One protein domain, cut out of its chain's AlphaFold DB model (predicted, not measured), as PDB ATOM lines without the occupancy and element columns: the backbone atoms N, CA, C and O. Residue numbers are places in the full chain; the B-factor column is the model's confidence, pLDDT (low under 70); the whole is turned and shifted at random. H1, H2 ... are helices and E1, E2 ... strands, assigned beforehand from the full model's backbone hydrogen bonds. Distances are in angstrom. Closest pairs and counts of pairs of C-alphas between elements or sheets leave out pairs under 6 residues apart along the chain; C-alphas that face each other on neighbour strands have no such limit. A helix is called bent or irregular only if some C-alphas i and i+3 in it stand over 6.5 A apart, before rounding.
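AT A GLANCE: This is residues 25 to 80 of the 112 residues of the protein "Sugar ABC transporter permease" of Bifidobacterium pseudocatenulatum (UniProt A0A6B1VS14). One long, kinked helix, H1, forms an arm that makes most of the length, and at its last residues the chain turns into a small, loose head: a hairpin of two short strands, E1 and E2, and then a short helix, H2, set about perpendicular to H1. Much of H1 sticks out free of the rest, among it residues 28 to 37 and 39 to 45. The printed part has 56 residues, with the named elements in the order H1, E1, E2, H2; the sheet, E1 - E2, is antiparallel and the class is mostly helix. The whole is extended, with a radius of gyration of the C-alphas of 18.6 A and spans of 54 by 22 by 16 A.

HOW THE PARTS SIT: H1, residues 28 to 56, has a kink of 55 degrees near residue 39; it is irregular, with C-alphas 33 and 36 standing 7.0 A apart. E1, residues 58 to 60, and E2, residues 66 to 68, form a hairpin, antiparallel at 154 degrees. N 59 and O 67, at 2.9 A, and N 67 and O 59, at 3.1 A, are within hydrogen-bond range. H1 and E2 are apart. H2, residues 72 to 78, is close to H1 but not clearly touching: their closest C-alphas, of Ser 56 and Asn 73, are 7.8 A apart, and their lines are about perpendicular at 88 degrees. The closest C-alphas of E1 and H2, of Gln 59 and Asn 73, are 7.2 A apart. Every O i to N i+4 pair of H2 is within hydrogen-bond range, and 21 of 25 in H1.

IN THESE COORDINATES: H1 begins at C-alpha 28, (118.526, 205.765, 231.341), and runs 37.1 A to C-alpha 56, (124.475, 169.478, 236.175). E1 is 6.5 A long, E2 6.7 A. H2 is 9.9 A long and ends at C-alpha 78, (116.560, 159.953, 228.932).

THE WHOLE: The two C-alphas farthest apart, of Arg 25 and Ile 63, are 58.3 A apart. The printed part has no cut, and its three links are tight. Mean pLDDT of the printed part is 78.9; residues 25 to 28 and 60 to 68 are under 70.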
ATOM      1  N   ARG A  25     114.078 207.639 223.035       64.69
ATOM      2  CA  ARG A  25     115.460 207.606 223.488       64.69
ATOM      3  C   ARG A  25     115.406 206.758 224.747       64.69
ATOM      4  O   ARG A  25     114.554 207.006 225.593       64.69
ATOM      5  N   ALA A  26     116.214 205.703 224.802       63.25
ATOM      6  CA  ALA A  26     116.231 204.799 225.940       63.25
ATOM      7  C   ALA A  26     116.507 205.629 227.199       63.25
ATOM      8  O   ALA A  26     117.628 206.091 227.420       63.25
ATOM      9  N   ASP A  27     115.455 205.892 227.973       67.31
ATOM     10  CA  ASP A  27     115.537 206.734 229.152       67.31
ATOM     11  C   ASP A  27     116.319 205.972 230.218       67.31
ATOM     12  O   ASP A  27     115.808 205.096 230.916       67.31
ATOM     13  N   TRP A  28     117.591 206.339 230.368       66.69
ATOM     14  CA  TRP A  28     118.526 205.765 231.341       66.69
ATOM     15  C   TRP A  28     118.002 205.851 232.791       66.69
ATOM     16  O   TRP A  28     118.435 205.116 233.680       66.69
ATOM     17  N   ARG A  29     117.027 206.735 233.048       70.06
ATOM     18  CA  ARG A  29     116.340 206.872 234.339       70.06
ATOM     19  C   ARG A  29     115.540 205.620 234.719       70.06
ATOM     20  O   ARG A  29     115.562 205.248 235.890       70.06
ATOM     21  N   GLY A  30     114.923 204.935 233.751       71.75
ATOM     22  CA  GLY A  30     114.198 203.683 234.000       71.75
ATOM     23  C   GLY A  30     115.121 202.560 234.484       71.75
ATOM     24  O   GLY A  30     114.777 201.817 235.402       71.75
ATOM     25  N   TRP A  31     116.349 202.503 233.957       74.94
ATOM     26  CA  TRP A  31     117.338 201.495 234.353       74.94
ATOM     27  C   TRP A  31     117.794 201.649 235.810       74.94
ATOM     28  O   TRP A  31     117.987 200.656 236.508       74.94
ATOM     29  N   LYS A  32     117.924 202.889 236.304       81.81
ATOM     30  CA  LYS A  32     118.276 203.150 237.713       81.81
ATOM     31  C   LYS A  32     117.193 202.672 238.681       81.81
ATOM     32  O   LYS A  32     117.530 202.153 239.738       81.81
ATOM     33  N   PHE A  33     115.917 202.814 238.316       82.25
ATOM     34  CA  PHE A  33     114.803 202.339 239.141       82.25
ATOM     35  C   PHE A  33     114.682 200.807 239.123       82.25
ATOM     36  O   PHE A  33     114.319 200.199 240.125       82.25
ATOM     37  N   MET A  34     115.049 200.172 238.006       86.31
ATOM     38  CA  MET A  34     115.056 198.713 237.866       86.31
ATOM     39  C   MET A  34     116.262 198.044 238.543       86.31
ATOM     40  O   MET A  34     116.181 196.874 238.907       86.31
ATOM     41  N   TRP A  35     117.369 198.767 238.743       90.94
ATOM     42  CA  TRP A  35     118.617 198.230 239.297       90.94
ATOM     43  C   TRP A  35     118.476 197.445 240.617       90.94
ATOM     44  O   TRP A  35     118.995 196.331 240.665       90.94
ATOM     45  N   PRO A  36     117.789 197.932 241.676       89.38
ATOM     46  CA  PRO A  36     117.660 197.169 242.922       89.38
ATOM     47  C   PRO A  36     116.902 195.850 242.726       89.38
ATOM     48  O   PRO A  36     117.316 194.823 243.260       89.38
ATOM     49  N   PHE A  37     115.843 195.849 241.911       92.25
ATOM     50  CA  PHE A  37     115.125 194.625 241.557       92.25
ATOM     51  C   PHE A  37     116.003 193.680 240.733       92.25
ATOM     52  O   PHE A  37     116.101 192.499 241.055       92.25
ATOM     53  N   ALA A  38     116.680 194.196 239.705       90.88
ATOM     54  CA  ALA A  38     117.559 193.411 238.846       90.88
ATOM     55  C   ALA A  38     118.701 192.767 239.642       90.88
ATOM     56  O   ALA A  38     119.046 191.616 239.397       90.88
ATOM     57  N   LEU A  39     119.250 193.477 240.629       94.38
ATOM     58  CA  LEU A  39     120.295 192.952 241.498       94.38
ATOM     59  C   LEU A  39     119.779 191.756 242.305       94.38
ATOM     60  O   LEU A  39     120.363 190.676 242.230       94.38
ATOM     61  N   VAL A  40     118.648 191.903 243.002       94.56
ATOM     62  CA  VAL A  40     118.035 190.792 243.751       94.56
ATOM     63  C   VAL A  40     117.664 189.635 242.822       94.56
ATOM     64  O   VAL A  40     117.950 188.484 243.139       94.56
ATOM     65  N   PHE A  41     117.099 189.924 241.649       94.62
ATOM     66  CA  PHE A  41     116.765 188.919 240.642       94.62
ATOM     67  C   PHE A  41     117.998 188.120 240.206       94.62
ATOM     68  O   PHE A  41     117.966 186.890 240.168       94.62
ATOM     69  N   VAL A  42     119.115 188.796 239.933       94.88
ATOM     70  CA  VAL A  42     120.362 188.126 239.560       94.88
ATOM     71  C   VAL A  42     120.875 187.256 240.703       94.88
ATOM     72  O   VAL A  42     121.199 186.093 240.477       94.88
ATOM     73  N   PHE A  43     120.895 187.767 241.933       95.56
ATOM     74  CA  PHE A  43     121.403 187.011 243.079       95.56
ATOM     75  C   PHE A  43     120.541 185.797 243.446       95.56
ATOM     76  O   PHE A  43     121.081 184.740 243.762       95.56
ATOM     77  N   VAL A  44     119.217 185.935 243.396       94.94
ATOM     78  CA  VAL A  44     118.274 184.912 243.876       94.94
ATOM     79  C   VAL A  44     117.866 183.929 242.781       94.94
ATOM     80  O   VAL A  44     117.551 182.784 243.091       94.94
ATOM     81  N   PHE A  45     117.887 184.334 241.510       92.81
ATOM     82  CA  PHE A  45     117.517 183.462 240.391       92.81
ATOM     83  C   PHE A  45     118.717 183.131 239.513       92.81
ATOM     84  O   PHE A  45     119.059 181.962 239.356       92.81
ATOM     85  N   VAL A  46     119.383 184.140 238.949       93.00
ATOM     86  CA  VAL A  46     120.402 183.906 237.909       93.00
ATOM     87  C   VAL A  46     121.601 183.138 238.462       93.00
ATOM     88  O   VAL A  46     122.002 182.144 237.863       93.00
ATOM     89  N   ILE A  47     122.143 183.537 239.615       92.62
ATOM     90  CA  ILE A  47     123.279 182.847 240.244       92.62
ATOM     91  C   ILE A  47     122.961 181.372 240.540       92.62
ATOM     92  O   ILE A  47     123.717 180.520 240.065       92.62
ATOM     93  N   PRO A  48     121.884 181.014 241.270       91.25
ATOM     94  CA  PRO A  48     121.601 179.608 241.549       91.25
ATOM     95  C   PRO A  48     121.248 178.809 240.297       91.25
ATOM     96  O   PRO A  48     121.616 177.641 240.229       91.25
ATOM     97  N   ILE A  49     120.612 179.410 239.286       91.94
ATOM     98  CA  ILE A  49     120.362 178.739 238.002       91.94
ATOM     99  C   ILE A  49     121.680 178.432 237.289       91.94
ATOM    100  O   ILE A  49     121.897 177.297 236.872       91.94
ATOM    101  N   LEU A  50     122.585 179.408 237.176       90.38
ATOM    102  CA  LEU A  50     123.897 179.196 236.560       90.38
ATOM    103  C   LEU A  50     124.713 178.158 237.330       90.38
ATOM    104  O   LEU A  50     125.352 177.305 236.719       90.38
ATOM    105  N   TYR A  51     124.653 178.193 238.660       86.94
ATOM    106  CA  TYR A  51     125.297 177.195 239.503       86.94
ATOM    107  C   TYR A  51     124.690 175.801 239.301       86.94
ATOM    108  O   TYR A  51     125.438 174.843 239.134       86.94
ATOM    109  N   ALA A  52     123.359 175.682 239.247       86.12
ATOM    110  CA  ALA A  52     122.652 174.432 238.973       86.12
ATOM    111  C   ALA A  52     123.026 173.857 237.598       86.12
ATOM    112  O   ALA A  52     123.300 172.665 237.476       86.12
ATOM    113  N   ILE A  53     123.098 174.711 236.575       85.44
ATOM    114  CA  ILE A  53     123.560 174.335 235.236       85.44
ATOM    115  C   ILE A  53     125.011 173.858 235.300       85.44
ATOM    116  O   ILE A  53     125.317 172.789 234.780       85.44
ATOM    117  N   TYR A  54     125.890 174.601 235.979       83.44
ATOM    118  CA  TYR A  54     127.293 174.227 236.135       83.44
ATOM    119  C   TYR A  54     127.431 172.847 236.784       83.44
ATOM    120  O   TYR A  54     128.062 171.974 236.196       83.44
ATOM    121  N   ILE A  55     126.788 172.607 237.935       80.31
ATOM    122  CA  ILE A  55     126.854 171.309 238.625       80.31
ATOM    123  C   ILE A  55     126.156 170.183 237.852       80.31
ATOM    124  O   ILE A  55     126.543 169.034 238.020       80.31
ATOM    125  N   SER A  56     125.179 170.480 236.991       79.19
ATOM    126  CA  SER A  56     124.475 169.478 236.175       79.19
ATOM    127  C   SER A  56     125.405 168.725 235.212       79.19
ATOM    128  O   SER A  56     125.155 167.563 234.877       79.19
ATOM    129  N   PHE A  57     126.509 169.360 234.799       75.44
ATOM    130  CA  PHE A  57     127.554 168.737 233.978       75.44
ATOM    131  C   PHE A  57     128.493 167.810 234.768       75.44
ATOM    132  O   PHE A  57     129.289 167.071 234.173       75.44
ATOM    133  N   PHE A  58     128.415 167.831 236.099       74.88
ATOM    134  CA  PHE A  58     129.220 167.001 236.984       74.88
ATOM    135  C   PHE A  58     128.365 165.906 237.619       74.88
ATOM    136  O   PHE A  58     127.270 166.146 238.122       74.88
ATOM    137  N   GLN A  59     128.893 164.687 237.658       70.44
ATOM    138  CA  GLN A  59     128.268 163.585 238.379       70.44
ATOM    139  C   GLN A  59     129.010 163.375 239.694       70.44
ATOM    140  O   GLN A  59     130.218 163.122 239.718       70.44
ATOM    141  N   LYS A  60     128.279 163.470 240.809       62.12
ATOM    142  CA  LYS A  60     128.775 163.016 242.110       62.12
ATOM    143  C   LYS A  60     128.599 161.507 242.208       62.12
ATOM    144  O   LYS A  60     127.484 161.019 242.373       62.12
ATOM    145  N   GLN A  61     129.700 160.770 242.136       60.41
ATOM    146  CA  GLN A  61     129.726 159.367 242.532       60.41
ATOM    147  C   GLN A  61     129.887 159.279 244.060       60.41
ATOM    148  O   GLN A  61     130.679 160.019 244.643       60.41
ATOM    149  N   MET A  62     129.178 158.351 244.719       54.91
ATOM    150  CA  MET A  62     129.368 158.077 246.157       54.91
ATOM    151  C   MET A  62     130.785 157.566 246.483       54.91
ATOM    152  O   MET A  62     131.243 157.727 247.609       54.91
ATOM    153  N   ILE A  63     131.496 156.989 245.506       47.59
ATOM    154  CA  ILE A  63     132.881 156.509 245.617       47.59
ATOM    155  C   ILE A  63     133.636 156.963 244.359       47.59
ATOM    156  O   ILE A  63     133.215 156.632 243.254       47.59
ATOM    157  N   GLY A  64     134.736 157.713 244.513       61.56
ATOM    158  CA  GLY A  64     135.598 158.145 243.394       61.56
ATOM    159  C   GLY A  64     135.572 159.641 243.041       61.56
ATOM    160  O   GLY A  64     136.260 160.053 242.112       61.56
ATOM    161  N   GLY A  65     134.839 160.470 243.793       67.44
ATOM    162  CA  GLY A  65     134.851 161.929 243.637       67.44
ATOM    163  C   GLY A  65     133.868 162.467 242.590       67.44
ATOM    164  O   GLY A  65     132.937 161.787 242.163       67.44
ATOM    165  N   THR A  66     134.038 163.741 242.225       60.34
ATOM    166  CA  THR A  66     133.187 164.427 241.240       60.34
ATOM    167  C   THR A  66     133.835 164.299 239.864       60.34
ATOM    168  O   THR A  66     134.900 164.876 239.652       60.34
ATOM    169  N   GLN A  67     133.225 163.554 238.940       63.88
ATOM    170  CA  GLN A  67     133.701 163.482 237.554       63.88
ATOM    171  C   GLN A  67     132.905 164.426 236.654       63.88
ATOM    172  O   GLN A  67     131.681 164.527 236.752       63.88
ATOM    173  N   PHE A  68     133.616 165.117 235.762       68.44
ATOM    174  CA  PHE A  68     133.004 165.894 234.690       68.44
ATOM    175  C   PHE A  68     132.548 164.932 233.594       68.44
ATOM    176  O   PHE A  68     133.374 164.333 232.908       68.44
ATOM    177  N   VAL A  69     131.236 164.759 233.446       70.88
ATOM    178  CA  VAL A  69     130.647 163.799 232.490       70.88
ATOM    179  C   VAL A  69     129.964 164.503 231.319       70.88
ATOM    180  O   VAL A  69     129.499 163.847 230.384       70.88
ATOM    181  N   GLY A  70     129.913 165.839 231.340       74.62
ATOM    182  CA  GLY A  70     129.316 166.642 230.278       74.62
ATOM    183  C   GLY A  70     127.840 166.291 230.070       74.62
ATOM    184  O   GLY A  70     127.045 166.328 231.005       74.62
ATOM    185  N   ILE A  71     127.472 165.940 228.832       74.00
ATOM    186  CA  ILE A  71     126.080 165.663 228.426       74.00
ATOM    187  C   ILE A  71     125.655 164.211 228.732       74.00
ATOM    188  O   ILE A  71     124.464 163.902 228.723       74.00
ATOM    189  N   ASN A  72     126.589 163.317 229.080       74.19
ATOM    190  CA  ASN A  72     126.260 161.910 229.354       74.19
ATOM    191  C   ASN A  72     125.233 161.737 230.481       74.19
ATOM    192  O   ASN A  72     124.449 160.792 230.439       74.19
ATOM    193  N   ASN A  73     125.196 162.656 231.450       78.25
ATOM    194  CA  ASN A  73     124.209 162.641 232.528       78.25
ATOM    195  C   ASN A  73     122.771 162.749 231.981       78.25
ATOM    196  O   ASN A  73     121.889 161.992 232.377       78.25
ATOM    197  N   TYR A  74     122.560 163.612 230.983       75.62
ATOM    198  CA  TYR A  74     121.263 163.774 230.329       75.62
ATOM    199  C   TYR A  74     120.888 162.548 229.497       75.62
ATOM    200  O   TYR A  74     119.760 162.077 229.599       75.62
ATOM    201  N   ILE A  75     121.826 161.991 228.719       78.88
ATOM    202  CA  ILE A  75     121.573 160.789 227.899       78.88
ATOM    203  C   ILE A  75     121.152 159.619 228.794       78.88
ATOM    204  O   ILE A  75     120.171 158.938 228.504       78.88
ATOM    205  N   ARG A  76     121.837 159.413 229.923       79.94
ATOM    206  CA  ARG A  76     121.469 158.370 230.891       79.94
ATOM    207  C   ARG A  76     120.063 158.571 231.448       79.94
ATOM    208  O   ARG A  76     119.312 157.607 231.538       79.94
ATOM    209  N   LEU A  77     119.712 159.813 231.777       79.69
ATOM    210  CA  LEU A  77     118.402 160.170 232.312       79.69
ATOM    211  C   LEU A  77     117.276 159.930 231.292       79.69
ATOM    212  O   LEU A  77     116.214 159.434 231.653       79.69
ATOM    213  N   PHE A  78     117.524 160.208 230.010       81.94
ATOM    214  CA  PHE A  78     116.560 159.953 228.932       81.94
ATOM    215  C   PHE A  78     116.257 158.467 228.714       81.94
ATOM    216  O   PHE A  78     115.158 158.135 228.273       81.94
ATOM    217  N   HIS A  79     117.200 157.576 229.020       82.25
ATOM    218  CA  HIS A  79     117.002 156.129 228.926       82.25
ATOM    219  C   HIS A  79     116.436 155.509 230.216       82.25
ATOM    220  O   HIS A  79     116.146 154.312 230.237       82.25
ATOM    221  N   ASP A  80     116.258 156.292 231.283       85.06
ATOM    222  CA  ASP A  80     115.758 155.798 232.563       85.06
ATOM    223  C   ASP A  80     114.220 155.728 232.570       85.06
ATOM    224  O   ASP A  80     113.509 156.734 232.492       85.06
TER     225      ASP A  80